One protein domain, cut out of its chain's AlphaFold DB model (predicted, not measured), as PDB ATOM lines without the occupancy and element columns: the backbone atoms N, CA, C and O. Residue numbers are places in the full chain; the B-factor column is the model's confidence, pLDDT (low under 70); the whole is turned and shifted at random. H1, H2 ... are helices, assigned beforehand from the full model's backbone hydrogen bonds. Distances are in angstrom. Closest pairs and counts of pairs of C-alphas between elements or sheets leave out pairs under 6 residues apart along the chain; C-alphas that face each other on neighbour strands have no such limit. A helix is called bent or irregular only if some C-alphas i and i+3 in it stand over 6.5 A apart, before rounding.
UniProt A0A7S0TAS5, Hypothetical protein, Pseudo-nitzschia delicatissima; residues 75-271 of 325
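This is residues 75 to 271 of the 325 residues of the protein "Hypothetical protein" of Pseudo-nitzschia delicatissima (UniProt A0A7S0TAS5). One helix, H1, lies in the middle between two groups of helices: H2, H4 and H6 with short H3 on one side, and H8, H9, H10 and H11 on the other, mostly crossing one another. The longest helix, H7, runs near H6 and H8, and H5 lies away from the other helices. The printed part has 197 residues with eleven named helices, H1 to H11 in chain order, and no named strand; its class is all helix. It is compact, with a radius of gyration of the C-alphas of 17.2 A and spans of 46, 43 and 30 A.

H7, residues 176 to 195, is close to but not clearly touching H6, residues 156 to 170, with Phe 156 and Ala 186 the closest C-alphas at 6.6 A. It is also close to but not clearly touching the hub, H8, residues 201 to 215, with C-alphas 189 and 201 closest at 6.9 A. With residues 209 to 213 alone, H8 touches H1, residues 75 to 90, closest at C-alphas 209 and 81, 5.4 A. H1 touches H9, residues 221 to 231, the same way at a shallow tilt of 7 degrees, closest at C-alphas 82 and 226, 6.1 A. H10, residues 241 to 254, touches H8 at a steep tilt of 58 degrees, closest at C-alphas 254 and 207, 5.8 A. H11, residues 259 to 268, touches H8, closest at C-alphas 262 and 214, 6.4 A. H1 and H2, residues 93 to 98, form a hairpin, closest at C-alphas 83 and 96, 5.1 A. H2 touches H4, residues 114 to 131, closest at C-alphas 94 and 121, 5.4 A. H4 touches H6 at a shallow tilt of 14 degrees, opposite ways, closest at C-alphas 131 and 158, 5.6 A. H3, residues 108 to 112, and H4 touch only at the corner, and only just, with 3 pairs of C-alphas within 8 A. H5, residues 137 to 145, touches no helix. Every O i to N i+4 pair is within hydrogen-bond range except in H6 (6 of 11), H7 (15 of 16) and H8 (9 of 11).

H7 is 29.8 A long from first to last C-alpha, H4 25.0 A, H8 21.8 A and H1 21.2 A. H1 begins at C-alpha 75 (238.081, 187.674, 147.600), and H11 ends at C-alpha 268 (249.427, 196.467, 130.478). H8 is only just irregular: C-alphas 204 and 207 are 6.7 A apart.

The two C-alphas farthest apart, Val 195 and Thr 236, are 47.6 A apart. The printed part has no cut, and no link is long. Mean pLDDT of the printed part is 80.7; residue 235 and residues 251 to 271 are under 70.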
ATOM      1  N   THR A  75     237.405 188.943 147.917       89.81
ATOM      2  CA  THR A  75     238.081 187.674 147.600       89.81
ATOM      3  C   THR A  75     237.091 186.616 147.119       89.81
ATOM      4  O   THR A  75     237.309 185.987 146.087       89.81
ATOM      5  N   VAL A  76     235.948 186.494 147.798       89.50
ATOM      6  CA  VAL A  76     234.875 185.562 147.428       89.50
ATOM      7  C   VAL A  76     234.220 185.984 146.111       89.50
ATOM      8  O   VAL A  76     233.975 185.128 145.267       89.50
ATOM      9  N   GLN A  77     233.985 187.283 145.884       89.25
ATOM     10  CA  GLN A  77     233.460 187.781 144.601       89.25
ATOM     11  C   GLN A  77     234.376 187.392 143.434       89.25
ATOM     12  O   GLN A  77     233.926 186.852 142.422       89.25
ATOM     13  N   ASP A  78     235.679 187.628 143.595       90.94
ATOM     14  CA  ASP A  78     236.677 187.294 142.587       90.94
ATOM     15  C   ASP A  78     236.765 185.769 142.385       90.94
ATOM     16  O   ASP A  78     236.799 185.305 141.242       90.94
ATOM     17  N   GLY A  79     236.703 184.981 143.464       91.50
ATOM     18  CA  GLY A  79     236.631 183.519 143.420       91.50
ATOM     19  C   GLY A  79     235.401 182.999 142.668       91.50
ATOM     20  O   GLY A  79     235.535 182.119 141.815       91.50
ATOM     21  N   LEU A  80     234.216 183.576 142.907       89.25
ATOM     22  CA  LEU A  80     232.965 183.199 142.232       89.25
ATOM     23  C   LEU A  80     233.071 183.435 140.726       89.25
ATOM     24  O   LEU A  80     232.750 182.558 139.923       89.25
ATOM     25  N   ILE A  81     233.582 184.601 140.337       89.44
ATOM     26  CA  ILE A  81     233.795 184.958 138.934       89.44
ATOM     27  C   ILE A  81     234.799 184.010 138.282       89.44
ATOM     28  O   ILE A  81     234.577 183.554 137.156       89.44
ATOM     29  N   CYS A  82     235.884 183.682 138.982       92.38
ATOM     30  CA  CYS A  82     236.891 182.759 138.479       92.38
ATOM     31  C   CYS A  82     236.322 181.349 138.295       92.38
ATOM     32  O   CYS A  82     236.553 180.741 137.249       92.38
ATOM     33  N   ALA A  83     235.518 180.859 139.240       90.62
ATOM     34  CA  ALA A  83     234.884 179.546 139.162       90.62
ATOM     35  C   ALA A  83     233.926 179.466 137.967       90.62
ATOM     36  O   ALA A  83     234.004 178.542 137.156       90.62
ATOM     37  N   VAL A  84     233.087 180.488 137.794       88.38
ATOM     38  CA  VAL A  84     232.194 180.625 136.637       88.38
ATOM     39  C   VAL A  84     232.991 180.629 135.336       88.38
ATOM     40  O   VAL A  84     232.638 179.926 134.389       88.38
ATOM     41  N   CYS A  85     234.094 181.377 135.282       89.31
ATOM     42  CA  CYS A  85     234.944 181.413 134.101       89.31
ATOM     43  C   CYS A  85     235.555 180.040 133.783       89.31
ATOM     44  O   CYS A  85     235.537 179.605 132.631       89.31
ATOM     45  N   GLN A  86     236.084 179.342 134.787       90.94
ATOM     46  CA  GLN A  86     236.697 178.028 134.596       90.94
ATOM     47  C   GLN A  86     235.676 176.983 134.133       90.94
ATOM     48  O   GLN A  86     235.978 176.201 133.228       90.94
ATOM     49  N   LEU A  87     234.452 177.012 134.667       87.00
ATOM     50  CA  LEU A  87     233.367 176.130 134.225       87.00
ATOM     51  C   LEU A  87     232.921 176.450 132.796       87.00
ATOM     52  O   LEU A  87     232.898 175.567 131.943       87.00
ATOM     53  N   ILE A  88     232.600 177.711 132.507       82.56
ATOM     54  CA  ILE A  88     231.975 178.081 131.232       82.56
ATOM     55  C   ILE A  88     232.986 178.078 130.076       82.56
ATOM     56  O   ILE A  88     232.671 177.614 128.979       82.56
ATOM     57  N   PHE A  89     234.192 178.615 130.278       82.50
ATOM     58  CA  PHE A  89     235.154 178.810 129.185       82.50
ATOM     59  C   PHE A  89     236.102 177.633 128.989       82.50
ATOM     60  O   PHE A  89     236.553 177.404 127.860       82.50
ATOM     61  N   ALA A  90     236.428 176.922 130.068       82.50
ATOM     62  CA  ALA A  90     237.432 175.866 130.053       82.50
ATOM     63  C   ALA A  90     236.881 174.479 130.406       82.50
ATOM     64  O   ALA A  90     237.582 173.504 130.145       82.50
ATOM     65  N   ASN A  91     235.664 174.384 130.960       84.88
ATOM     66  CA  ASN A  91     235.136 173.165 131.578       84.88
ATOM     67  C   ASN A  91     236.164 172.507 132.522       84.88
ATOM     68  O   ASN A  91     236.361 171.293 132.517       84.88
ATOM     69  N   ASN A  92     236.901 173.337 133.268       87.88
ATOM     70  CA  ASN A  92     238.032 172.904 134.079       87.88
ATOM     71  C   ASN A  92     237.607 172.756 135.540       87.88
ATOM     72  O   ASN A  92     237.788 173.664 136.350       87.88
ATOM     73  N   VAL A  93     237.022 171.603 135.858       89.00
ATOM     74  CA  VAL A  93     236.487 171.309 137.195       89.00
ATOM     75  C   VAL A  93     237.587 171.278 138.259       89.00
ATOM     76  O   VAL A  93     237.369 171.740 139.375       89.00
ATOM     77  N   THR A  94     238.793 170.827 137.915       88.62
ATOM     78  CA  THR A  94     239.942 170.841 138.833       88.62
ATOM     79  C   THR A  94     240.338 172.267 139.223       88.62
ATOM     80  O   THR A  94     240.506 172.565 140.399       88.62
ATOM     81  N   ALA A  95     240.397 173.194 138.262       89.50
ATOM     82  CA  ALA A  95     240.654 174.599 138.591       89.50
ATOM     83  C   ALA A  95     239.529 175.215 139.439       89.50
ATOM     84  O   ALA A  95     239.765 176.145 140.199       89.50
ATOM     85  N   VAL A  96     238.300 174.707 139.323       91.12
ATOM     86  CA  VAL A  96     237.173 175.142 140.159       91.12
ATOM     87  C   VAL A  96     237.324 174.623 141.584       91.12
ATOM     88  O   VAL A  96     237.108 175.394 142.513       91.12
ATOM     89  N   SER A  97     237.742 173.369 141.777       89.69
ATOM     90  CA  SER A  97     237.974 172.819 143.118       89.69
ATOM     91  C   SER A  97     239.082 173.563 143.864       89.69
ATOM     92  O   SER A  97     238.958 173.807 145.060       89.69
ATOM     93  N   GLU A  98     240.126 173.999 143.157       88.62
ATOM     94  CA  GLU A  98     241.217 174.805 143.728       88.62
ATOM     95  C   GLU A  98     240.738 176.179 144.236       88.62
ATOM     96  O   GLU A  98     241.317 176.735 145.167       88.62
ATOM     97  N   LEU A  99     239.642 176.715 143.685       91.31
ATOM     98  CA  LEU A  99     239.062 177.990 144.119       91.31
ATOM     99  C   LEU A  99     238.225 177.871 145.400       91.31
ATOM    100  O   LEU A  99     237.813 178.893 145.945       91.31
ATOM    101  N   PHE A 100     237.953 176.665 145.909       89.81
ATOM    102  CA  PHE A 100     237.056 176.497 147.064       89.81
ATOM    103  C   PHE A 100     237.654 177.054 148.362       89.81
ATOM    104  O   PHE A 100     236.897 177.404 149.269       89.81
ATOM    105  N   GLY A 101     238.982 177.213 148.419       87.06
ATOM    106  CA  GLY A 101     239.662 177.946 149.489       87.06
ATOM    107  C   GLY A 101     239.356 179.445 149.442       87.06
ATOM    108  O   GLY A 101     238.904 180.012 150.431       87.06
ATOM    109  N   GLU A 102     239.494 180.073 148.269       87.94
ATOM    110  CA  GLU A 102     239.154 181.495 148.055       87.94
ATOM    111  C   GLU A 102     237.667 181.784 148.294       87.94
ATOM    112  O   GLU A 102     237.289 182.845 148.792       87.94
ATOM    113  N   LEU A 103     236.810 180.811 147.975       88.50
ATOM    114  CA  LEU A 103     235.372 180.875 148.229       88.50
ATOM    115  C   LEU A 103     234.996 180.643 149.698       88.50
ATOM    116  O   LEU A 103     233.822 180.799 150.037       88.50
ATOM    117  N   GLN A 104     235.955 180.278 150.557       88.38
ATOM    118  CA  GLN A 104     235.734 179.932 151.966       88.38
ATOM    119  C   GLN A 104     234.717 178.792 152.145       88.38
ATOM    120  O   GLN A 104     233.958 178.763 153.112       88.38
ATOM    121  N   LEU A 105     234.680 177.863 151.183       88.56
ATOM    122  CA  LEU A 105     233.732 176.747 151.171       88.56
ATOM    123  C   LEU A 105     234.306 175.475 151.780       88.56
ATOM    124  O   LEU A 105     233.541 174.598 152.177       88.56
ATOM    125  N   LEU A 106     235.631 175.353 151.839       89.62
ATOM    126  CA  LEU A 106     236.304 174.169 152.351       89.62
ATOM    127  C   LEU A 106     237.404 174.522 153.351       89.62
ATOM    128  O   LEU A 106     238.112 175.508 153.146       89.62
ATOM    129  N   PRO A 107     237.585 173.693 154.395       88.19
ATOM    130  CA  PRO A 107     238.735 173.797 155.280       88.19
ATOM    131  C   PRO A 107     240.049 173.586 154.517       88.19
ATOM    132  O   PRO A 107     240.133 172.733 153.625       88.19
ATOM    133  N   GLU A 108     241.090 174.325 154.898       86.00
ATOM    134  CA  GLU A 108     242.406 174.246 154.258       86.00
ATOM    135  C   GLU A 108     243.024 172.847 154.398       86.00
ATOM    136  O   GLU A 108     243.703 172.380 153.489       86.00
ATOM    137  N   GLU A 109     242.708 172.114 155.470       88.38
ATOM    138  CA  GLU A 109     243.214 170.754 155.686       88.38
ATOM    139  C   GLU A 109     242.690 169.759 154.641       88.38
ATOM    140  O   GLU A 109     243.385 168.803 154.289       88.38
ATOM    141  N   ILE A 110     241.471 169.978 154.136       88.38
ATOM    142  CA  ILE A 110     240.876 169.152 153.077       88.38
ATOM    143  C   ILE A 110     241.539 169.469 151.737       88.38
ATOM    144  O   ILE A 110     241.889 168.553 150.997       88.38
ATOM    145  N   LEU A 111     241.757 170.754 151.444       85.81
ATOM    146  CA  LEU A 111     242.396 171.200 150.202       85.81
ATOM    147  C   LEU A 111     243.884 170.825 150.142       85.81
ATOM    148  O   LEU A 111     244.387 170.464 149.082       85.81
ATOM    149  N   ALA A 112     244.585 170.864 151.276       88.81
ATOM    150  CA  ALA A 112     245.999 170.512 151.370       88.81
ATOM    151  C   ALA A 112     246.256 169.000 151.258       88.81
ATOM    152  O   ALA A 112     247.388 168.590 150.996       88.81
ATOM    153  N   ASN A 113     245.234 168.160 151.453       91.69
ATOM    154  CA  ASN A 113     245.348 166.714 151.321       91.69
ATOM    155  C   ASN A 113     245.159 166.291 149.848       91.69
ATOM    156  O   ASN A 113     244.043 166.379 149.332       91.69
ATOM    157  N   PRO A 114     246.195 165.753 149.168       90.12
ATOM    158  CA  PRO A 114     246.102 165.402 147.749       90.12
ATOM    159  C   PRO A 114     245.027 164.357 147.435       90.12
ATOM    160  O   PRO A 114     244.425 164.401 146.365       90.12
ATOM    161  N   PHE A 115     244.767 163.424 148.357       91.56
ATOM    162  CA  PHE A 115     243.749 162.389 148.170       91.56
ATOM    163  C   PHE A 115     242.339 162.971 148.259       91.56
ATOM    164  O   PHE A 115     241.494 162.660 147.421       91.56
ATOM    165  N   GLU A 116     242.088 163.845 149.235       91.38
ATOM    166  CA  GLU A 116     240.786 164.504 149.383       91.38
ATOM    167  C   GLU A 116     240.540 165.518 148.265       91.38
ATOM    168  O   GLU A 116     239.447 165.550 147.705       91.38
ATOM    169  N   SER A 117     241.558 166.288 147.869       87.44
ATOM    170  CA  SER A 117     241.454 167.213 146.739       87.44
ATOM    171  C   SER A 117     241.158 166.484 145.424       87.44
ATOM    172  O   SER A 117     240.355 166.973 144.626       87.44
ATOM    173  N   ALA A 118     241.775 165.324 145.181       89.31
ATOM    174  CA  ALA A 118     241.490 164.516 143.995       89.31
ATOM    175  C   ALA A 118     240.064 163.944 144.030       89.31
ATOM    176  O   ALA A 118     239.337 164.054 143.043       89.31
ATOM    177  N   ALA A 119     239.641 163.404 145.178       91.38
ATOM    178  CA  ALA A 119     238.285 162.888 145.366       91.38
ATOM    179  C   ALA A 119     237.218 163.985 145.201       91.38
ATOM    180  O   ALA A 119     236.175 163.758 144.592       91.38
ATOM    181  N   LEU A 120     237.489 165.194 145.697       90.38
ATOM    182  CA  LEU A 120     236.627 166.357 145.508       90.38
ATOM    183  C   LEU A 120     236.492 166.716 144.027       90.38
ATOM    184  O   LEU A 120     235.381 166.959 143.567       90.38
ATOM    185  N   ALA A 121     237.595 166.756 143.276       89.44
ATOM    186  CA  ALA A 121     237.560 167.067 141.849       89.44
ATOM    187  C   ALA A 121     236.762 166.020 141.045       89.44
ATOM    188  O   ALA A 121     236.027 166.382 140.122       89.44
ATOM    189  N   GLU A 122     236.861 164.739 141.410       90.50
ATOM    190  CA  GLU A 122     236.073 163.657 140.811       90.50
ATOM    191  C   GLU A 122     234.573 163.819 141.107       90.50
ATOM    192  O   GLU A 122     233.756 163.863 140.185       90.50
ATOM    193  N   GLU A 123     234.205 164.010 142.377       90.94
ATOM    194  CA  GLU A 123     232.811 164.227 142.782       90.94
ATOM    195  C   GLU A 123     232.222 165.507 142.175       90.94
ATOM    196  O   GLU A 123     231.076 165.519 141.717       90.94
ATOM    197  N   LEU A 124     233.009 166.583 142.097       89.81
ATOM    198  CA  LEU A 124     232.605 167.811 141.416       89.81
ATOM    199  C   LEU A 124     232.414 167.593 139.919       89.81
ATOM    200  O   LEU A 124     231.522 168.202 139.339       89.81
ATOM    201  N   THR A 125     233.196 166.720 139.284       91.19
ATOM    202  CA  THR A 125     233.024 166.414 137.857       91.19
ATOM    203  C   THR A 125     231.681 165.729 137.621       91.19
ATOM    204  O   THR A 125     230.921 166.141 136.745       91.19
ATOM    205  N   LEU A 126     231.329 164.762 138.474       90.00
ATOM    206  CA  LEU A 126     230.018 164.106 138.452       90.00
ATOM    207  C   LEU A 126     228.870 165.072 138.776       90.00
ATOM    208  O   LEU A 126     227.766 164.935 138.245       90.00
ATOM    209  N   ALA A 127     229.103 166.032 139.668       89.69
ATOM    210  CA  ALA A 127     228.129 167.056 140.011       89.69
ATOM    211  C   ALA A 127     227.889 168.029 138.853       89.69
ATOM    212  O   ALA A 127     226.740 168.294 138.504       89.69
ATOM    213  N   VAL A 128     228.963 168.535 138.246       88.56
ATOM    214  CA  VAL A 128     228.911 169.469 137.120       88.56
ATOM    215  C   VAL A 128     228.172 168.847 135.942       88.56
ATOM    216  O   VAL A 128     227.318 169.517 135.381       88.56
ATOM    217  N   ASP A 129     228.402 167.573 135.627       88.44
ATOM    218  CA  ASP A 129     227.691 166.875 134.543       88.44
ATOM    219  C   ASP A 129     226.166 166.807 134.770       88.44
ATOM    220  O   ASP A 129     225.365 166.933 133.846       88.44
ATOM    221  N   LYS A 130     225.732 166.690 136.031       87.62
ATOM    222  CA  LYS A 130     224.303 166.680 136.396       87.62
ATOM    223  C   LYS A 130     223.681 168.071 136.448       87.62
ATOM    224  O   LYS A 130     222.478 168.216 136.226       87.62
ATOM    225  N   VAL A 131     224.477 169.067 136.819       87.69
ATOM    226  CA  VAL A 131     224.025 170.435 137.092       87.69
ATOM    227  C   VAL A 131     224.115 171.318 135.845       87.69
ATOM    228  O   VAL A 131     223.274 172.194 135.663       87.69
ATOM    229  N   LEU A 132     225.098 171.097 134.973       88.38
ATOM    230  CA  LEU A 132     225.322 171.859 133.749       88.38
ATOM    231  C   LEU A 132     224.997 171.011 132.522       88.38
ATOM    232  O   LEU A 132     225.744 170.116 132.141       88.38
ATOM    233  N   VAL A 133     223.905 171.358 131.847       88.50
ATOM    234  CA  VAL A 133     223.514 170.728 130.583       88.50
ATOM    235  C   VAL A 133     224.119 171.522 129.435       88.50
ATOM    236  O   VAL A 133     223.674 172.631 129.126       88.50
ATOM    237  N   PHE A 134     225.160 170.980 128.809       86.38
ATOM    238  CA  PHE A 134     225.777 171.600 127.640       86.38
ATOM    239  C   PHE A 134     224.914 171.404 126.382       86.38
ATOM    240  O   PHE A 134     224.254 170.371 126.259       86.38
ATOM    241  N   PRO A 135     224.919 172.370 125.439       86.12
ATOM    242  CA  PRO A 135     224.231 172.205 124.163       86.12
ATOM    243  C   PRO A 135     224.748 170.973 123.418       86.12
ATOM    244  O   PRO A 135     225.958 170.738 123.374       86.12
ATOM    245  N   THR A 136     223.837 170.237 122.788       87.44
ATOM    246  CA  THR A 136     224.150 169.086 121.929       87.44
ATOM    247  C   THR A 136     225.055 169.481 120.757       87.44
ATOM    248  O   THR A 136     225.208 170.665 120.447       87.44
ATOM    249  N   ASP A 137     225.652 168.506 120.065       86.56
ATOM    250  CA  ASP A 137     226.517 168.773 118.905       86.56
ATOM    251  C   ASP A 137     225.788 169.537 117.784       86.56
ATOM    252  O   ASP A 137     226.367 170.416 117.136       86.56
ATOM    253  N   GLU A 138     224.495 169.266 117.599       87.12
ATOM    254  CA  GLU A 138     223.648 169.954 116.621       87.12
ATOM    255  C   GLU A 138     223.413 171.419 117.007       87.12
ATOM    256  O   GLU A 138     223.674 172.333 116.217       87.12
ATOM    257  N   GLU A 139     222.993 171.669 118.248       85.44
ATOM    258  CA  GLU A 139     222.801 173.026 118.776       85.44
ATOM    259  C   GLU A 139     224.113 173.809 118.772       85.44
ATOM    260  O   GLU A 139     224.164 174.987 118.413       85.44
ATOM    261  N   THR A 140     225.201 173.129 119.113       84.12
ATOM    262  CA  THR A 140     226.563 173.636 119.060       84.12
ATOM    263  C   THR A 140     226.930 174.130 117.661       84.12
ATOM    264  O   THR A 140     227.452 175.241 117.534       84.12
ATOM    265  N   ALA A 141     226.644 173.358 116.610       85.44
ATOM    266  CA  ALA A 141     226.934 173.761 115.236       85.44
ATOM    267  C   ALA A 141     226.144 175.020 114.835       85.44
ATOM    268  O   ALA A 141     226.685 175.924 114.188       85.44
ATOM    269  N   ILE A 142     224.885 175.122 115.274       85.69
ATOM    270  CA  ILE A 142     224.031 176.295 115.043       85.69
ATOM    271  C   ILE A 142     224.593 177.522 115.774       85.69
ATOM    272  O   ILE A 142     224.728 178.595 115.175       85.69
ATOM    273  N   LEU A 143     224.957 177.378 117.050       83.44
ATOM    274  CA  LEU A 143     225.543 178.453 117.852       83.44
ATOM    275  C   LEU A 143     226.863 178.936 117.246       83.44
ATOM    276  O   LEU A 143     227.057 180.142 117.079       83.44
ATOM    277  N   GLU A 144     227.739 178.021 116.829       80.81
ATOM    278  CA  GLU A 144     229.007 178.361 116.182       80.81
ATOM    279  C   GLU A 144     228.806 179.110 114.858       80.81
ATOM    280  O   GLU A 144     229.504 180.103 114.608       80.81
ATOM    281  N   ALA A 145     227.826 178.693 114.047       82.12
ATOM    282  CA  ALA A 145     227.453 179.372 112.807       82.12
ATOM    283  C   ALA A 145     226.923 180.795 113.062       82.12
ATOM    284  O   ALA A 145     227.257 181.723 112.322       82.12
ATOM    285  N   GLN A 146     226.166 180.990 114.146       79.62
ATOM    286  CA  GLN A 146     225.712 182.306 114.618       79.62
ATOM    287  C   GLN A 146     226.814 183.097 115.345       79.62
ATOM    288  O   GLN A 146     226.630 184.266 115.683       79.62
ATOM    289  N   GLY A 147     227.970 182.479 115.594       73.69
ATOM    290  CA  GLY A 147     229.056 183.061 116.371       73.69
ATOM    291  C   GLY A 147     228.753 183.208 117.863       73.69
ATOM    292  O   GLY A 147     229.479 183.941 118.527       73.69
ATOM    293  N   LYS A 148     227.730 182.540 118.391       77.25
ATOM    294  CA  LYS A 148     227.388 182.546 119.815       77.25
ATOM    295  C   LYS A 148     228.253 181.527 120.586       77.25
ATOM    296  O   LYS A 148     228.584 180.477 120.032       77.25
ATOM    297  N   PRO A 149     228.652 181.826 121.833       74.75
ATOM    298  CA  PRO A 149     229.368 180.910 122.694       74.75
ATOM    299  C   PRO A 149     228.452 179.779 123.163       74.75
ATOM    300  O   PRO A 149     227.230 179.919 123.246       74.75
ATOM    301  N   LYS A 150     229.079 178.653 123.499       82.44
ATOM    302  CA  LYS A 150     228.410 177.488 124.079       82.44
ATOM    303  C   LYS A 150     228.285 177.724 125.578       82.44
ATOM    304  O   LYS A 150     229.261 177.565 126.303       82.44
ATOM    305  N   ILE A 151     227.116 178.173 126.017       84.00
ATOM    306  CA  ILE A 151     226.822 178.405 127.433       84.00
ATOM    307  C   ILE A 151     225.895 177.274 127.898       84.00
ATOM    308  O   ILE A 151     224.842 177.101 127.274       84.00
ATOM    309  N   PRO A 152     226.266 176.502 128.937       87.38
ATOM    310  CA  PRO A 152     225.419 175.434 129.457       87.38
ATOM    311  C   PRO A 152     224.157 175.994 130.116       87.38
ATOM    312  O   PRO A 152     224.109 177.160 130.508       87.38
ATOM    313  N   ASN A 153     223.131 175.160 130.244       86.00
ATOM    314  CA  ASN A 153     221.969 175.449 131.071       86.00
ATOM    315  C   ASN A 153     222.199 174.937 132.497       86.00
ATOM    316  O   ASN A 153     222.648 173.806 132.682       86.00
ATOM    317  N   LEU A 154     221.891 175.768 133.491       84.56
ATOM    318  CA  LEU A 154     222.051 175.449 134.903       84.56
ATOM    319  C   LEU A 154     220.775 174.793 135.454       84.56
ATOM    320  O   LEU A 154     219.664 175.298 135.310       84.56
ATOM    321  N   ARG A 155     220.935 173.640 136.099       82.94
ATOM    322  CA  ARG A 155     219.874 172.864 136.744       82.94
ATOM    323  C   ARG A 155     219.911 173.094 138.251       82.94
ATOM    324  O   ARG A 155     220.498 172.306 138.993       82.94
ATOM    325  N   PHE A 156     219.288 174.178 138.711       77.81
ATOM    326  CA  PHE A 156     219.231 174.506 140.141       77.81
ATOM    327  C   PHE A 156     218.530 173.427 140.975       77.81
ATOM    328  O   PHE A 156     218.944 173.174 142.104       77.81
ATOM    329  N   ASP A 157     217.550 172.722 140.399       75.12
ATOM    330  CA  ASP A 157     216.889 171.574 141.030       75.12
ATOM    331  C   ASP A 157     217.875 170.455 141.402       75.12
ATOM    332  O   ASP A 157     217.673 169.754 142.386       75.12
ATOM    333  N   LYS A 158     218.976 170.317 140.649       83.25
ATOM    334  CA  LYS A 158     220.038 169.331 140.900       83.25
ATOM    335  C   LYS A 158     221.176 169.858 141.761       83.25
ATOM    336  O   LYS A 158     221.904 169.061 142.351       83.25
ATOM    337  N   LEU A 159     221.329 171.175 141.862       80.06
ATOM    338  CA  LEU A 159     222.380 171.786 142.672       80.06
ATOM    339  C   LEU A 159     222.202 171.447 144.158       80.06
ATOM    340  O   LEU A 159     223.174 171.099 144.827       80.06
ATOM    341  N   LEU A 160     220.965 171.484 144.664       74.56
ATOM    342  CA  LEU A 160     220.664 171.125 146.055       74.56
ATOM    343  C   LEU A 160     220.972 169.649 146.344       74.56
ATOM    344  O   LEU A 160     221.628 169.354 147.343       74.56
ATOM    345  N   ASP A 161     220.599 168.739 145.438       81.75
ATOM    346  CA  ASP A 161     220.914 167.306 145.552       81.75
ATOM    347  C   ASP A 161     222.430 167.072 145.657       81.75
ATOM    348  O   ASP A 161     222.895 166.275 146.473       81.75
ATOM    349  N   VAL A 162     223.223 167.792 144.858       84.62
ATOM    350  CA  VAL A 162     224.690 167.734 144.916       84.62
ATOM    351  C   VAL A 162     225.206 168.232 146.266       84.62
ATOM    352  O   VAL A 162     226.023 167.557 146.897       84.62
ATOM    353  N   LEU A 163     224.726 169.390 146.732       80.75
ATOM    354  CA  LEU A 163     225.180 169.984 147.991       80.75
ATOM    355  C   LEU A 163     224.919 169.051 149.180       80.75
ATOM    356  O   LEU A 163     225.813 168.869 150.003       80.75
ATOM    357  N   THR A 164     223.764 168.380 149.235       82.44
ATOM    358  CA  THR A 164     223.458 167.426 150.325       82.44
ATOM    359  C   THR A 164     224.448 166.263 150.428       82.44
ATOM    360  O   THR A 164     224.612 165.695 151.506       82.44
ATOM    361  N   ARG A 165     225.146 165.928 149.336       85.31
ATOM    362  CA  ARG A 165     226.181 164.888 149.308       85.31
ATOM    363  C   ARG A 165     227.575 165.432 149.597       85.31
ATOM    364  O   ARG A 165     228.314 164.833 150.376       85.31
ATOM    365  N   LEU A 166     227.936 166.553 148.972       87.06
ATOM    366  CA  LEU A 166     229.274 167.135 149.094       87.06
ATOM    367  C   LEU A 166     229.527 167.705 150.492       87.06
ATOM    368  O   LEU A 166     230.609 167.512 151.048       87.06
ATOM    369  N   VAL A 167     228.517 168.355 151.080       88.25
ATOM    370  CA  VAL A 167     228.627 169.027 152.380       88.25
ATOM    371  C   VAL A 167     229.096 168.086 153.495       88.25
ATOM    372  O   VAL A 167     230.119 168.397 154.110       88.25
ATOM    373  N   PRO A 168     228.446 166.933 153.758       88.06
ATOM    374  CA  PRO A 168     228.891 166.034 154.820       88.06
ATOM    375  C   PRO A 168     230.209 165.320 154.490       88.06
ATOM    376  O   PRO A 168     231.005 165.080 155.397       88.06
ATOM    377  N   ARG A 169     230.473 164.996 153.213       89.62
ATOM    378  CA  ARG A 169     231.665 164.228 152.803       89.62
ATOM    379  C   ARG A 169     232.962 165.025 152.927       89.62
ATOM    380  O   ARG A 169     233.970 164.458 153.346       89.62
ATOM    381  N   PHE A 170     232.938 166.303 152.554       89.75
ATOM    382  CA  PHE A 170     234.128 167.162 152.516       89.75
ATOM    383  C   PHE A 170     234.106 168.273 153.572       89.75
ATOM    384  O   PHE A 170     235.009 169.100 153.605       89.75
ATOM    385  N   ARG A 171     233.100 168.274 154.460       88.75
ATOM    386  CA  ARG A 171     232.929 169.260 155.542       88.75
ATOM    387  C   ARG A 171     232.849 170.692 155.016       88.75
ATOM    388  O   ARG A 171     233.582 171.566 155.478       88.75
ATOM    389  N   PHE A 172     231.959 170.923 154.052       88.19
ATOM    390  CA  PHE A 172     231.775 172.268 153.511       88.19
ATOM    391  C   PHE A 172     231.395 173.249 154.613       88.19
ATOM    392  O   PHE A 172     230.489 173.000 155.411       88.19
ATOM    393  N   GLN A 173     232.061 174.393 154.597       86.06
ATOM    394  CA  GLN A 173     231.677 175.560 155.362       86.06
ATOM    395  C   GLN A 173     230.772 176.380 154.452       86.06
ATOM    396  O   GLN A 173     231.194 176.835 153.396       86.06
ATOM    397  N   LEU A 174     229.495 176.504 154.805       80.56
ATOM    398  CA  LEU A 174     228.545 177.309 154.041       80.56
ATOM    399  C   LEU A 174     228.270 178.590 154.826       80.56
ATOM    400  O   LEU A 174     227.471 178.555 155.767       80.56
ATOM    401  N   PRO A 175     228.918 179.717 154.474       74.94
ATOM    402  CA  PRO A 175     228.591 180.997 155.076       74.94
ATOM    403  C   PRO A 175     227.096 181.309 154.912       74.94
ATOM    404  O   PRO A 175     226.516 180.961 153.878       74.94
ATOM    405  N   PRO A 176     226.459 182.006 155.872       70.81
ATOM    406  CA  PRO A 176     225.023 182.288 155.827       70.81
ATOM    407  C   PRO A 176     224.559 182.958 154.526       70.81
ATOM    408  O   PRO A 176     223.493 182.633 154.005       70.81
ATOM    409  N   TYR A 177     225.389 183.838 153.954       71.75
ATOM    410  CA  TYR A 177     225.078 184.481 152.681       71.75
ATOM    411  C   TYR A 177     224.982 183.471 151.530       71.75
ATOM    412  O   TYR A 177     224.148 183.638 150.658       71.75
ATOM    413  N   PHE A 178     225.743 182.374 151.517       72.62
ATOM    414  CA  PHE A 178     225.737 181.440 150.384       72.62
ATOM    415  C   PHE A 178     224.357 180.801 150.165       72.62
ATOM    416  O   PHE A 178     223.869 180.736 149.037       72.62
ATOM    417  N   LEU A 179     223.698 180.385 151.252       72.81
ATOM    418  CA  LEU A 179     222.360 179.788 151.202       72.81
ATOM    419  C   LEU A 179     221.281 180.818 150.850       72.81
ATOM    420  O   LEU A 179     220.394 180.516 150.049       72.81
ATOM    421  N   ASN A 180     221.374 182.027 151.408       71.94
ATOM    422  CA  ASN A 180     220.442 183.115 151.104       71.94
ATOM    423  C   ASN A 180     220.548 183.528 149.628       71.94
ATOM    424  O   ASN A 180     219.540 183.596 148.927       71.94
ATOM    425  N   ASN A 181     221.773 183.689 149.125       73.12
ATOM    426  CA  ASN A 181     222.052 184.052 147.738       73.12
ATOM    427  C   ASN A 181     221.565 182.964 146.771       73.12
ATOM    428  O   ASN A 181     220.934 183.268 145.761       73.12
ATOM    429  N   ALA A 182     221.828 181.690 147.083       74.19
ATOM    430  CA  ALA A 182     221.370 180.572 146.263       74.19
ATOM    431  C   ALA A 182     219.837 180.514 146.186       74.19
ATOM    432  O   ALA A 182     219.289 180.280 145.109       74.19
ATOM    433  N   ARG A 183     219.143 180.776 147.303       74.12
ATOM    434  CA  ARG A 183     217.677 180.842 147.343       74.12
ATOM    435  C   ARG A 183     217.143 182.013 146.518       74.12
ATOM    436  O   ARG A 183     216.274 181.789 145.685       74.12
ATOM    437  N   ALA A 184     217.689 183.215 146.700       75.62
ATOM    438  CA  ALA A 184     217.302 184.407 145.946       75.62
ATOM    439  C   ALA A 184     217.440 184.199 144.427       75.62
ATOM    440  O   ALA A 184     216.502 184.453 143.671       75.62
ATOM    441  N   LEU A 185     218.579 183.657 143.981       77.31
ATOM    442  CA  LEU A 185     218.817 183.350 142.568       77.31
ATOM    443  C   LEU A 185     217.870 182.267 142.039       77.31
ATOM    444  O   LEU A 185     217.368 182.405 140.927       77.31
ATOM    445  N   ALA A 186     217.597 181.218 142.820       77.25
ATOM    446  CA  ALA A 186     216.663 180.164 142.427       77.25
ATOM    447  C   ALA A 186     215.222 180.687 142.298       77.25
ATOM    448  O   ALA A 186     214.512 180.311 141.369       77.25
ATOM    449  N   THR A 187     214.792 181.584 143.192       77.94
ATOM    450  CA  THR A 187     213.477 182.233 143.110       77.94
ATOM    451  C   THR A 187     213.367 183.113 141.867       77.94
ATOM    452  O   THR A 187     212.404 182.973 141.115       77.94
ATOM    453  N   LEU A 188     214.366 183.966 141.609       75.38
ATOM    454  CA  LEU A 188     214.389 184.824 140.420       75.38
ATOM    455  C   LEU A 188     214.446 184.011 139.125       75.38
ATOM    456  O   LEU A 188     213.768 184.350 138.158       75.38
ATOM    457  N   GLU A 189     215.210 182.919 139.098       77.75
ATOM    458  CA  GLU A 189     215.242 182.023 137.945       77.75
ATOM    459  C   GLU A 189     213.896 181.318 137.736       77.75
ATOM    460  O   GLU A 189     213.430 181.225 136.603       77.75
ATOM    461  N   GLY A 190     213.252 180.850 138.809       79.75
ATOM    462  CA  GLY A 190     211.923 180.245 138.747       79.75
ATOM    463  C   GLY A 190     210.891 181.197 138.141       79.75
ATOM    464  O   GLY A 190     210.212 180.825 137.186       79.75
ATOM    465  N   MET A 191     210.853 182.443 138.625       77.69
ATOM    466  CA  MET A 191     210.003 183.506 138.069       77.69
ATOM    467  C   MET A 191     210.341 183.786 136.599       77.69
ATOM    468  O   MET A 191     209.450 183.893 135.762       77.69
ATOM    469  N   ALA A 192     211.630 183.849 136.253       78.56
ATOM    470  CA  ALA A 192     212.061 184.071 134.878       78.56
ATOM    471  C   ALA A 192     211.666 182.928 133.937       78.56
ATOM    472  O   ALA A 192     211.286 183.192 132.802       78.56
ATOM    473  N   ARG A 193     211.715 181.671 134.396       81.81
ATOM    474  CA  ARG A 193     211.338 180.494 133.598       81.81
ATOM    475  C   ARG A 193     209.838 180.313 133.432       81.81
ATOM    476  O   ARG A 193     209.420 179.717 132.443       81.81
ATOM    477  N   GLU A 194     209.040 180.806 134.376       79.31
ATOM    478  CA  GLU A 194     207.582 180.833 134.243       79.31
ATOM    479  C   GLU A 194     207.155 181.691 133.044       79.31
ATOM    480  O   GLU A 194     206.200 181.357 132.342       79.31
ATOM    481  N   VAL A 195     207.910 182.757 132.771       74.94
ATOM    482  CA  VAL A 195     207.593 183.728 131.724       74.94
ATOM    483  C   VAL A 195     208.399 183.485 130.430       74.94
ATOM    484  O   VAL A 195     207.842 183.568 129.335       74.94
ATOM    485  N   ASP A 196     209.678 183.098 130.522       76.81
ATOM    486  CA  ASP A 196     210.524 182.636 129.409       76.81
ATOM    487  C   ASP A 196     211.115 181.243 129.709       76.81
ATOM    488  O   ASP A 196     212.156 181.131 130.362       76.81
ATOM    489  N   PRO A 197     210.531 180.159 129.164       79.69
ATOM    490  CA  PRO A 197     211.033 178.799 129.376       79.69
ATOM    491  C   PRO A 197     212.481 178.567 128.914       79.69
ATOM    492  O   PRO A 197     213.117 177.603 129.340       79.69
ATOM    493  N   ASN A 198     213.014 179.426 128.035       78.06
ATOM    494  CA  ASN A 198     214.389 179.349 127.537       78.06
ATOM    495  C   ASN A 198     215.363 180.240 128.323       78.06
ATOM    496  O   ASN A 198     216.535 180.369 127.928       78.06
ATOM    497  N   PHE A 199     214.896 180.854 129.412       82.25
ATOM    498  CA  PHE A 199     215.710 181.686 130.276       82.25
ATOM    499  C   PHE A 199     216.895 180.890 130.838       82.25
ATOM    500  O   PHE A 199     216.757 179.770 131.334       82.25
ATOM    501  N   ASN A 200     218.085 181.485 130.761       82.06
ATOM    502  CA  ASN A 200     219.311 180.888 131.270       82.06
ATOM    503  C   ASN A 200     220.158 181.963 131.949       82.06
ATOM    504  O   ASN A 200     220.771 182.800 131.279       82.06
ATOM    505  N   ILE A 201     220.239 181.889 133.276       82.75
ATOM    506  CA  ILE A 201     220.968 182.852 134.103       82.75
ATOM    507  C   ILE A 201     222.459 182.936 133.752       82.75
ATOM    508  O   ILE A 201     223.048 184.014 133.814       82.75
ATOM    509  N   LEU A 202     223.079 181.841 133.294       84.38
ATOM    510  CA  LEU A 202     224.492 181.847 132.915       84.38
ATOM    511  C   LEU A 202     224.754 182.732 131.693       84.38
ATOM    512  O   LEU A 202     225.861 183.241 131.540       84.38
ATOM    513  N   ARG A 203     223.744 182.975 130.844       81.81
ATOM    514  CA  ARG A 203     223.851 183.938 129.735       81.81
ATOM    515  C   ARG A 203     223.898 185.381 130.231       81.81
ATOM    516  O   ARG A 203     224.605 186.178 129.623       81.81
ATOM    517  N   HIS A 204     223.194 185.686 131.322       79.06
ATOM    518  CA  HIS A 204     223.227 186.994 131.983       79.06
ATOM    519  C   HIS A 204     224.510 187.190 132.781       79.06
ATOM    520  O   HIS A 204     225.060 188.278 132.797       79.06
ATOM    521  N   LEU A 205     225.043 186.121 133.372       80.94
ATOM    522  CA  LEU A 205     226.301 186.132 134.115       80.94
ATOM    523  C   LEU A 205     227.533 186.313 133.214       80.94
ATOM    524  O   LEU A 205     228.561 186.851 133.630       80.94
ATOM    525  N   TYR A 206     227.438 185.853 131.968       80.19
ATOM    526  CA  TYR A 206     228.557 185.785 131.035       80.19
ATOM    527  C   TYR A 206     229.250 187.136 130.771       80.19
ATOM    528  O   TYR A 206     230.482 187.188 130.859       80.19
ATOM    529  N   PRO A 207     228.531 188.244 130.483       77.06
ATOM    530  CA  PRO A 207     229.144 189.561 130.319       77.06
ATOM    531  C   PRO A 207     229.886 190.042 131.567       77.06
ATOM    532  O   PRO A 207     230.996 190.558 131.428       77.06
ATOM    533  N   TYR A 208     229.323 189.831 132.762       77.19
ATOM    534  CA  TYR A 208     229.951 190.212 134.032       77.19
ATOM    535  C   TYR A 208     231.258 189.449 134.251       77.19
ATOM    536  O   TYR A 208     232.300 190.056 134.506       77.19
ATOM    537  N   ALA A 209     231.232 188.127 134.058       82.50
ATOM    538  CA  ALA A 209     232.404 187.275 134.227       82.50
ATOM    539  C   ALA A 209     233.551 187.687 133.284       82.50
ATOM    540  O   ALA A 209     234.697 187.843 133.707       82.50
ATOM    541  N   ILE A 210     233.230 187.952 132.012       80.88
ATOM    542  CA  ILE A 210     234.197 188.444 131.023       80.88
ATOM    543  C   ILE A 210     234.713 189.839 131.370       80.88
ATOM    544  O   ILE A 210     235.915 190.098 131.280       80.88
ATOM    545  N   SER A 211     233.828 190.771 131.719       78.00
ATOM    546  CA  SER A 211     234.239 192.138 132.035       78.00
ATOM    547  C   SER A 211     235.216 192.139 133.206       78.00
ATOM    548  O   SER A 211     236.280 192.762 133.121       78.00
ATOM    549  N   ARG A 212     234.914 191.374 134.256       80.38
ATOM    550  CA  ARG A 212     235.755 191.286 135.444       80.38
ATOM    551  C   ARG A 212     237.079 190.574 135.183       80.38
ATOM    552  O   ARG A 212     238.107 191.104 135.593       80.38
ATOM    553  N   ILE A 213     237.094 189.443 134.464       84.44
ATOM    554  CA  ILE A 213     238.351 188.714 134.201       84.44
ATOM    555  C   ILE A 213     239.354 189.574 133.417       84.44
ATOM    556  O   ILE A 213     240.562 189.467 133.623       84.44
ATOM    557  N   PHE A 214     238.867 190.452 132.531       80.12
ATOM    558  CA  PHE A 214     239.725 191.340 131.748       80.12
ATOM    559  C   PHE A 214     240.082 192.650 132.450       80.12
ATOM    560  O   PHE A 214     241.182 193.153 132.234       80.12
ATOM    561  N   SER A 215     239.175 193.218 133.246       79.06
ATOM    562  CA  SER A 215     239.430 194.485 133.943       79.06
ATOM    563  C   SER A 215     240.224 194.309 135.234       79.06
ATOM    564  O   SER A 215     241.009 195.196 135.559       79.06
ATOM    565  N   ASN A 216     240.033 193.190 135.944       83.12
ATOM    566  CA  ASN A 216     240.611 192.889 137.257       83.12
ATOM    567  C   ASN A 216     240.729 194.137 138.164       83.12
ATOM    568  O   ASN A 216     241.839 194.529 138.535       83.12
ATOM    569  N   PRO A 217     239.608 194.807 138.488       72.81
ATOM    570  CA  PRO A 217     239.636 196.100 139.168       72.81
ATOM    571  C   PRO A 217     240.238 196.014 140.577       72.81
ATOM    572  O   PRO A 217     240.796 196.991 141.065       72.81
ATOM    573  N   THR A 218     240.156 194.843 141.212       79.06
ATOM    574  CA  THR A 218     240.708 194.554 142.540       79.06
ATOM    575  C   THR A 218     242.207 194.254 142.515       79.06
ATOM    576  O   THR A 218     242.827 194.188 143.573       79.06
ATOM    577  N   GLY A 219     242.813 194.061 141.336       82.81
ATOM    578  CA  GLY A 219     244.202 193.611 141.221       82.81
ATOM    579  C   GLY A 219     244.421 192.208 141.796       82.81
ATOM    580  O   GLY A 219     245.523 191.890 142.240       82.81
ATOM    581  N   SER A 220     243.376 191.377 141.810       88.50
ATOM    582  CA  SER A 220     243.394 190.072 142.459       88.50
ATOM    583  C   SER A 220     244.349 189.097 141.760       88.50
ATOM    584  O   SER A 220     244.285 188.943 140.528       88.50
ATOM    585  N   PRO A 221     245.219 188.401 142.518       89.19
ATOM    586  CA  PRO A 221     246.116 187.393 141.965       89.19
ATOM    587  C   PRO A 221     245.350 186.177 141.432       89.19
ATOM    588  O   PRO A 221     245.777 185.571 140.451       89.19
ATOM    589  N   VAL A 222     244.194 185.854 142.020       91.06
ATOM    590  CA  VAL A 222     243.332 184.731 141.617       91.06
ATOM    591  C   VAL A 222     242.720 184.986 140.242       91.06
ATOM    592  O   VAL A 222     242.718 184.107 139.377       91.06
ATOM    593  N   VAL A 223     242.268 186.220 140.002       89.81
ATOM    594  CA  VAL A 223     241.745 186.662 138.700       89.81
ATOM    595  C   VAL A 223     242.844 186.614 137.642       89.81
ATOM    596  O   VAL A 223     242.626 186.103 136.542       89.81
ATOM    597  N   GLU A 224     244.054 187.074 137.974       87.25
ATOM    598  CA  GLU A 224     245.193 187.003 137.056       87.25
ATOM    599  C   GLU A 224     245.594 185.550 136.743       87.25
ATOM    600  O   GLU A 224     245.819 185.207 135.578       87.25
ATOM    601  N   ALA A 225     245.655 184.684 137.758       89.38
ATOM    602  CA  ALA A 225     245.951 183.263 137.596       89.38
ATOM    603  C   ALA A 225     244.891 182.562 136.736       89.38
ATOM    604  O   ALA A 225     245.231 181.808 135.820       89.38
ATOM    605  N   THR A 226     243.615 182.880 136.956       91.69
ATOM    606  CA  THR A 226     242.501 182.356 136.164       91.69
ATOM    607  C   THR A 226     242.599 182.810 134.715       91.69
ATOM    608  O   THR A 226     242.576 181.971 133.816       91.69
ATOM    609  N   LEU A 227     242.810 184.104 134.454       88.69
ATOM    610  CA  LEU A 227     242.999 184.606 133.090       88.69
ATOM    611  C   LEU A 227     244.156 183.886 132.388       88.69
ATOM    612  O   LEU A 227     244.015 183.475 131.234       88.69
ATOM    613  N   ARG A 228     245.288 183.700 133.080       86.88
ATOM    614  CA  ARG A 228     246.439 182.949 132.557       86.88
ATOM    615  C   ARG A 228     246.060 181.509 132.231       86.88
ATOM    616  O   ARG A 228     246.346 181.069 131.124       86.88
ATOM    617  N   SER A 229     245.373 180.815 133.133       89.06
ATOM    618  CA  SER A 229     244.890 179.443 132.927       89.06
ATOM    619  C   SER A 229     243.981 179.326 131.691       89.06
ATOM    620  O   SER A 229     244.152 178.422 130.868       89.06
ATOM    621  N   LEU A 230     243.096 180.304 131.469       87.38
ATOM    622  CA  LEU A 230     242.195 180.330 130.312       87.38
ATOM    623  C   LEU A 230     242.918 180.559 128.978       87.38
ATOM    624  O   LEU A 230     242.497 180.029 127.948       87.38
ATOM    625  N   ILE A 231     243.989 181.357 128.968       85.19
ATOM    626  CA  ILE A 231     244.686 181.736 127.729       85.19
ATOM    627  C   ILE A 231     245.964 180.937 127.480       85.19
ATOM    628  O   ILE A 231     246.494 181.015 126.380       85.19
ATOM    629  N   GLN A 232     246.489 180.192 128.452       85.25
ATOM    630  CA  GLN A 232     247.733 179.437 128.307       85.25
ATOM    631  C   GLN A 232     247.493 177.963 127.952       85.25
ATOM    632  O   GLN A 232     246.432 177.371 128.183       85.25
ATOM    633  N   THR A 233     248.504 177.358 127.334       78.44
ATOM    634  CA  THR A 233     248.574 175.907 127.156       78.44
ATOM    635  C   THR A 233     249.206 175.285 128.409       78.44
ATOM    636  O   THR A 233     250.357 175.624 128.704       78.44
ATOM    637  N   PRO A 234     248.528 174.345 129.101       70.88
ATOM    638  CA  PRO A 234     249.023 173.760 130.353       70.88
ATOM    639  C   PRO A 234     250.429 173.153 130.250       70.88
ATOM    640  O   PRO A 234     251.232 173.288 131.162       70.88
ATOM    641  N   SER A 235     250.765 172.546 129.108       68.12
ATOM    642  CA  SER A 235     252.042 171.850 128.901       68.12
ATOM    643  C   SER A 235     253.250 172.757 128.652       68.12
ATOM    644  O   SER A 235     254.382 172.309 128.796       68.12
ATOM    645  N   THR A 236     253.050 174.012 128.234       71.94
ATOM    646  CA  THR A 236     254.166 174.900 127.845       71.94
ATOM    647  C   THR A 236     254.190 176.227 128.593       71.94
ATOM    648  O   THR A 236     255.159 176.972 128.451       71.94
ATOM    649  N   GLY A 237     253.115 176.575 129.313       72.44
ATOM    650  CA  GLY A 237     252.936 177.892 129.935       72.44
ATOM    651  C   GLY A 237     252.889 179.051 128.927       72.44
ATOM    652  O   GLY A 237     252.860 180.222 129.305       72.44
ATOM    653  N   LYS A 238     252.902 178.756 127.620       77.62
ATOM    654  CA  LYS A 238     252.821 179.765 126.563       77.62
ATOM    655  C   LYS A 238     251.368 180.130 126.322       77.62
ATOM    656  O   LYS A 238     250.469 179.305 126.451       77.62
ATOM    657  N   ILE A 239     251.157 181.383 125.933       76.69
ATOM    658  CA  ILE A 239     249.826 181.883 125.611       76.69
ATOM    659  C   ILE A 239     249.376 181.297 124.271       76.69
ATOM    660  O   ILE A 239     250.039 181.473 123.246       76.69
ATOM    661  N   ASP A 240     248.239 180.619 124.310       81.38
ATOM    662  CA  ASP A 240     247.521 180.057 123.184       81.38
ATOM    663  C   ASP A 240     246.674 181.154 122.525       81.38
ATOM    664  O   ASP A 240     245.657 181.624 123.045       81.38
ATOM    665  N   ILE A 241     247.118 181.583 121.344       75.56
ATOM    666  CA  ILE A 241     246.460 182.652 120.590       75.56
ATOM    667  C   ILE A 241     245.064 182.214 120.118       75.56
ATOM    668  O   ILE A 241     244.171 183.053 119.984       75.56
ATOM    669  N   GLY A 242     244.845 180.914 119.905       79.81
ATOM    670  CA  GLY A 242     243.543 180.355 119.562       79.81
ATOM    671  C   GLY A 242     242.547 180.520 120.706       79.81
ATOM    672  O   GLY A 242     241.469 181.086 120.492       79.81
ATOM    673  N   LYS A 243     242.931 180.116 121.924       81.69
ATOM    674  CA  LYS A 243     242.104 180.292 123.132       81.69
ATOM    675  C   LYS A 243     241.819 181.760 123.417       81.69
ATOM    676  O   LYS A 243     240.661 182.138 123.577       81.69
ATOM    677  N   LEU A 244     242.848 182.609 123.378       79.19
ATOM    678  CA  LEU A 244     242.673 184.046 123.580       79.19
ATOM    679  C   LEU A 244     241.731 184.652 122.531       79.19
ATOM    680  O   LEU A 244     240.853 185.446 122.854       79.19
ATOM    681  N   ARG A 245     241.883 184.277 121.258       78.81
ATOM    682  CA  ARG A 245     241.004 184.763 120.192       78.81
ATOM    683  C   ARG A 245     239.561 184.312 120.391       78.81
ATOM    684  O   ARG A 245     238.663 185.095 120.084       78.81
ATOM    685  N   LYS A 246     239.342 183.078 120.852       80.94
ATOM    686  CA  LYS A 246     238.010 182.563 121.190       80.94
ATOM    687  C   LYS A 246     237.401 183.403 122.313       80.94
ATOM    688  O   LYS A 246     236.373 184.023 122.079       80.94
ATOM    689  N   LEU A 247     238.120 183.568 123.423       80.19
ATOM    690  CA  LEU A 247     237.690 184.379 124.567       80.19
ATOM    691  C   LEU A 247     237.390 185.842 124.178       80.19
ATOM    692  O   LEU A 247     236.395 186.416 124.602       80.19
ATOM    693  N   LEU A 248     238.200 186.445 123.299       73.62
ATOM    694  CA  LEU A 248     237.967 187.801 122.779       73.62
ATOM    695  C   LEU A 248     236.768 187.897 121.826       73.62
ATOM    696  O   LEU A 248     236.119 188.943 121.745       73.62
ATOM    697  N   LYS A 249     236.508 186.852 121.033       76.50
ATOM    698  CA  LYS A 249     235.335 186.788 120.150       76.50
ATOM    699  C   LYS A 249     234.069 186.705 120.998       76.50
ATOM    700  O   LYS A 249     233.148 187.489 120.782       76.50
ATOM    701  N   ASP A 250     234.099 185.820 121.977       75.06
ATOM    702  CA  ASP A 250     233.064 185.591 122.970       75.06
ATOM    703  C   ASP A 250     232.740 186.879 123.747       75.06
ATOM    704  O   ASP A 250     231.593 187.328 123.757       75.06
ATOM    705  N   ALA A 251     233.771 187.572 124.243       69.62
ATOM    706  CA  ALA A 251     233.638 188.872 124.896       69.62
ATOM    707  C   ALA A 251     232.949 189.913 124.012       69.62
ATOM    708  O   ALA A 251     232.013 190.587 124.445       69.62
ATOM    709  N   SER A 252     233.379 190.026 122.752       67.25
ATOM    710  CA  SER A 252     232.828 191.024 121.833       67.25
ATOM    711  C   SER A 252     231.375 190.781 121.437       67.25
ATOM    712  O   SER A 252     230.696 191.730 121.062       67.25
ATOM    713  N   ASN A 253     230.912 189.531 121.495       67.44
ATOM    714  CA  ASN A 253     229.562 189.172 121.075       67.44
ATOM    715  C   ASN A 253     228.524 189.355 122.191       67.44
ATOM    716  O   ASN A 253     227.362 189.568 121.870       67.44
ATOM    717  N   TYR A 254     228.931 189.278 123.464       62.50
ATOM    718  CA  TYR A 254     228.005 189.275 124.609       62.50
ATOM    719  C   TYR A 254     228.134 190.476 125.545       62.50
ATOM    720  O   TYR A 254     227.145 190.875 126.139       62.50
ATOM    721  N   SER A 255     229.320 191.072 125.678       57.44
ATOM    722  CA  SER A 255     229.539 192.173 126.635       57.44
ATOM    723  C   SER A 255     229.645 193.553 125.984       57.44
ATOM    724  O   SER A 255     229.909 194.538 126.666       57.44
ATOM    725  N   GLY A 256     229.551 193.639 124.649       52.25
ATOM    726  CA  GLY A 256     229.814 194.884 123.918       52.25
ATOM    727  C   GLY A 256     231.246 195.422 124.086       52.25
ATOM    728  O   GLY A 256     231.547 196.516 123.611       52.25
ATOM    729  N   TYR A 257     232.155 194.673 124.733       52.66
ATOM    730  CA  TYR A 257     233.522 195.117 124.981       52.66
ATOM    731  C   TYR A 257     234.274 195.376 123.676       52.66
ATOM    732  O   TYR A 257     234.378 194.525 122.784       52.66
ATOM    733  N   SER A 258     234.903 196.550 123.599       50.91
ATOM    734  CA  SER A 258     235.827 196.870 122.517       50.91
ATOM    735  C   SER A 258     237.053 195.958 122.596       50.91
ATOM    736  O   SER A 258     237.835 196.026 123.545       50.91
ATOM    737  N   LYS A 259     237.270 195.149 121.549       55.09
ATOM    738  CA  LYS A 259     238.461 194.288 121.385       55.09
ATOM    739  C   LYS A 259     239.772 195.045 121.609       55.09
ATOM    740  O   LYS A 259     240.750 194.453 122.048       55.09
ATOM    741  N   LEU A 260     239.795 196.342 121.293       54.62
ATOM    742  CA  LEU A 260     240.959 197.209 121.469       54.62
ATOM    743  C   LEU A 260     241.257 197.483 122.948       54.62
ATOM    744  O   LEU A 260     242.422 197.434 123.326       54.62
ATOM    745  N   LYS A 261     240.225 197.700 123.774       54.00
ATOM    746  CA  LYS A 261     240.369 197.934 125.220       54.00
ATOM    747  C   LYS A 261     240.908 196.684 125.916       54.00
ATOM    748  O   LYS A 261     241.886 196.767 126.640       54.00
ATOM    749  N   VAL A 262     240.387 195.508 125.558       54.66
ATOM    750  CA  VAL A 262     240.883 194.234 126.103       54.66
ATOM    751  C   VAL A 262     242.332 193.958 125.696       54.66
ATOM    752  O   VAL A 262     243.150 193.564 126.521       54.66
ATOM    753  N   ILE A 263     242.689 194.191 124.428       57.22
ATOM    754  CA  ILE A 263     244.081 194.047 123.974       57.22
ATOM    755  C   ILE A 263     244.995 195.033 124.714       57.22
ATOM    756  O   ILE A 263     246.121 194.666 125.035       57.22
ATOM    757  N   GLN A 264     244.524 196.249 125.002       58.78
ATOM    758  CA  GLN A 264     245.258 197.261 125.762       58.78
ATOM    759  C   GLN A 264     245.433 196.876 127.240       58.78
ATOM    760  O   GLN A 264     246.527 197.050 127.775       58.78
ATOM    761  N   ASP A 265     244.413 196.308 127.877       54.34
ATOM    762  CA  ASP A 265     244.477 195.848 129.270       54.34
ATOM    763  C   ASP A 265     245.402 194.629 129.396       54.34
ATOM    764  O   ASP A 265     246.294 194.600 130.245       54.34
ATOM    765  N   ILE A 266     245.330 193.689 128.444       55.19
ATOM    766  CA  ILE A 266     246.301 192.593 128.358       55.19
ATOM    767  C   ILE A 266     247.709 193.141 128.105       55.19
ATOM    768  O   ILE A 266     248.646 192.634 128.711       55.19
ATOM    769  N   ALA A 267     247.877 194.178 127.269       58.44
ATOM    770  CA  ALA A 267     249.172 194.822 127.002       58.44
ATOM    771  C   ALA A 267     249.823 195.406 128.259       58.44
ATOM    772  O   ALA A 267     251.049 195.428 128.347       58.44
ATOM    773  N   ARG A 268     249.001 195.889 129.198       53.56
ATOM    774  CA  ARG A 268     249.427 196.467 130.478       53.56
ATOM    775  C   ARG A 268     249.783 195.405 131.522       53.56
ATOM    776  O   ARG A 268     250.510 195.722 132.457       53.56
ATOM    777  N   SER A 269     249.335 194.157 131.358       51.66
ATOM    778  CA  SER A 269     249.783 193.043 132.208       51.66
ATOM    779  C   SER A 269     251.287 192.777 132.044       51.66
ATOM    780  O   SER A 269     251.857 192.997 130.972       51.66
ATOM    781  N   LYS A 270     251.947 192.241 133.082       45.03
ATOM    782  CA  LYS A 270     253.401 191.958 133.089       45.03
ATOM    783  C   LYS A 270     253.870 191.056 131.929       45.03
ATOM    784  O   LYS A 270     255.042 191.087 131.569       45.03
ATOM    785  N   SER A 271     252.972 190.282 131.311       44.38
ATOM    786  CA  SER A 271     253.248 189.419 130.144       44.38
ATOM    787  C   SER A 271     252.686 189.960 128.811       44.38
ATOM    788  O   SER A 271     252.821 189.321 127.763       44.38
TER     789      SER A 271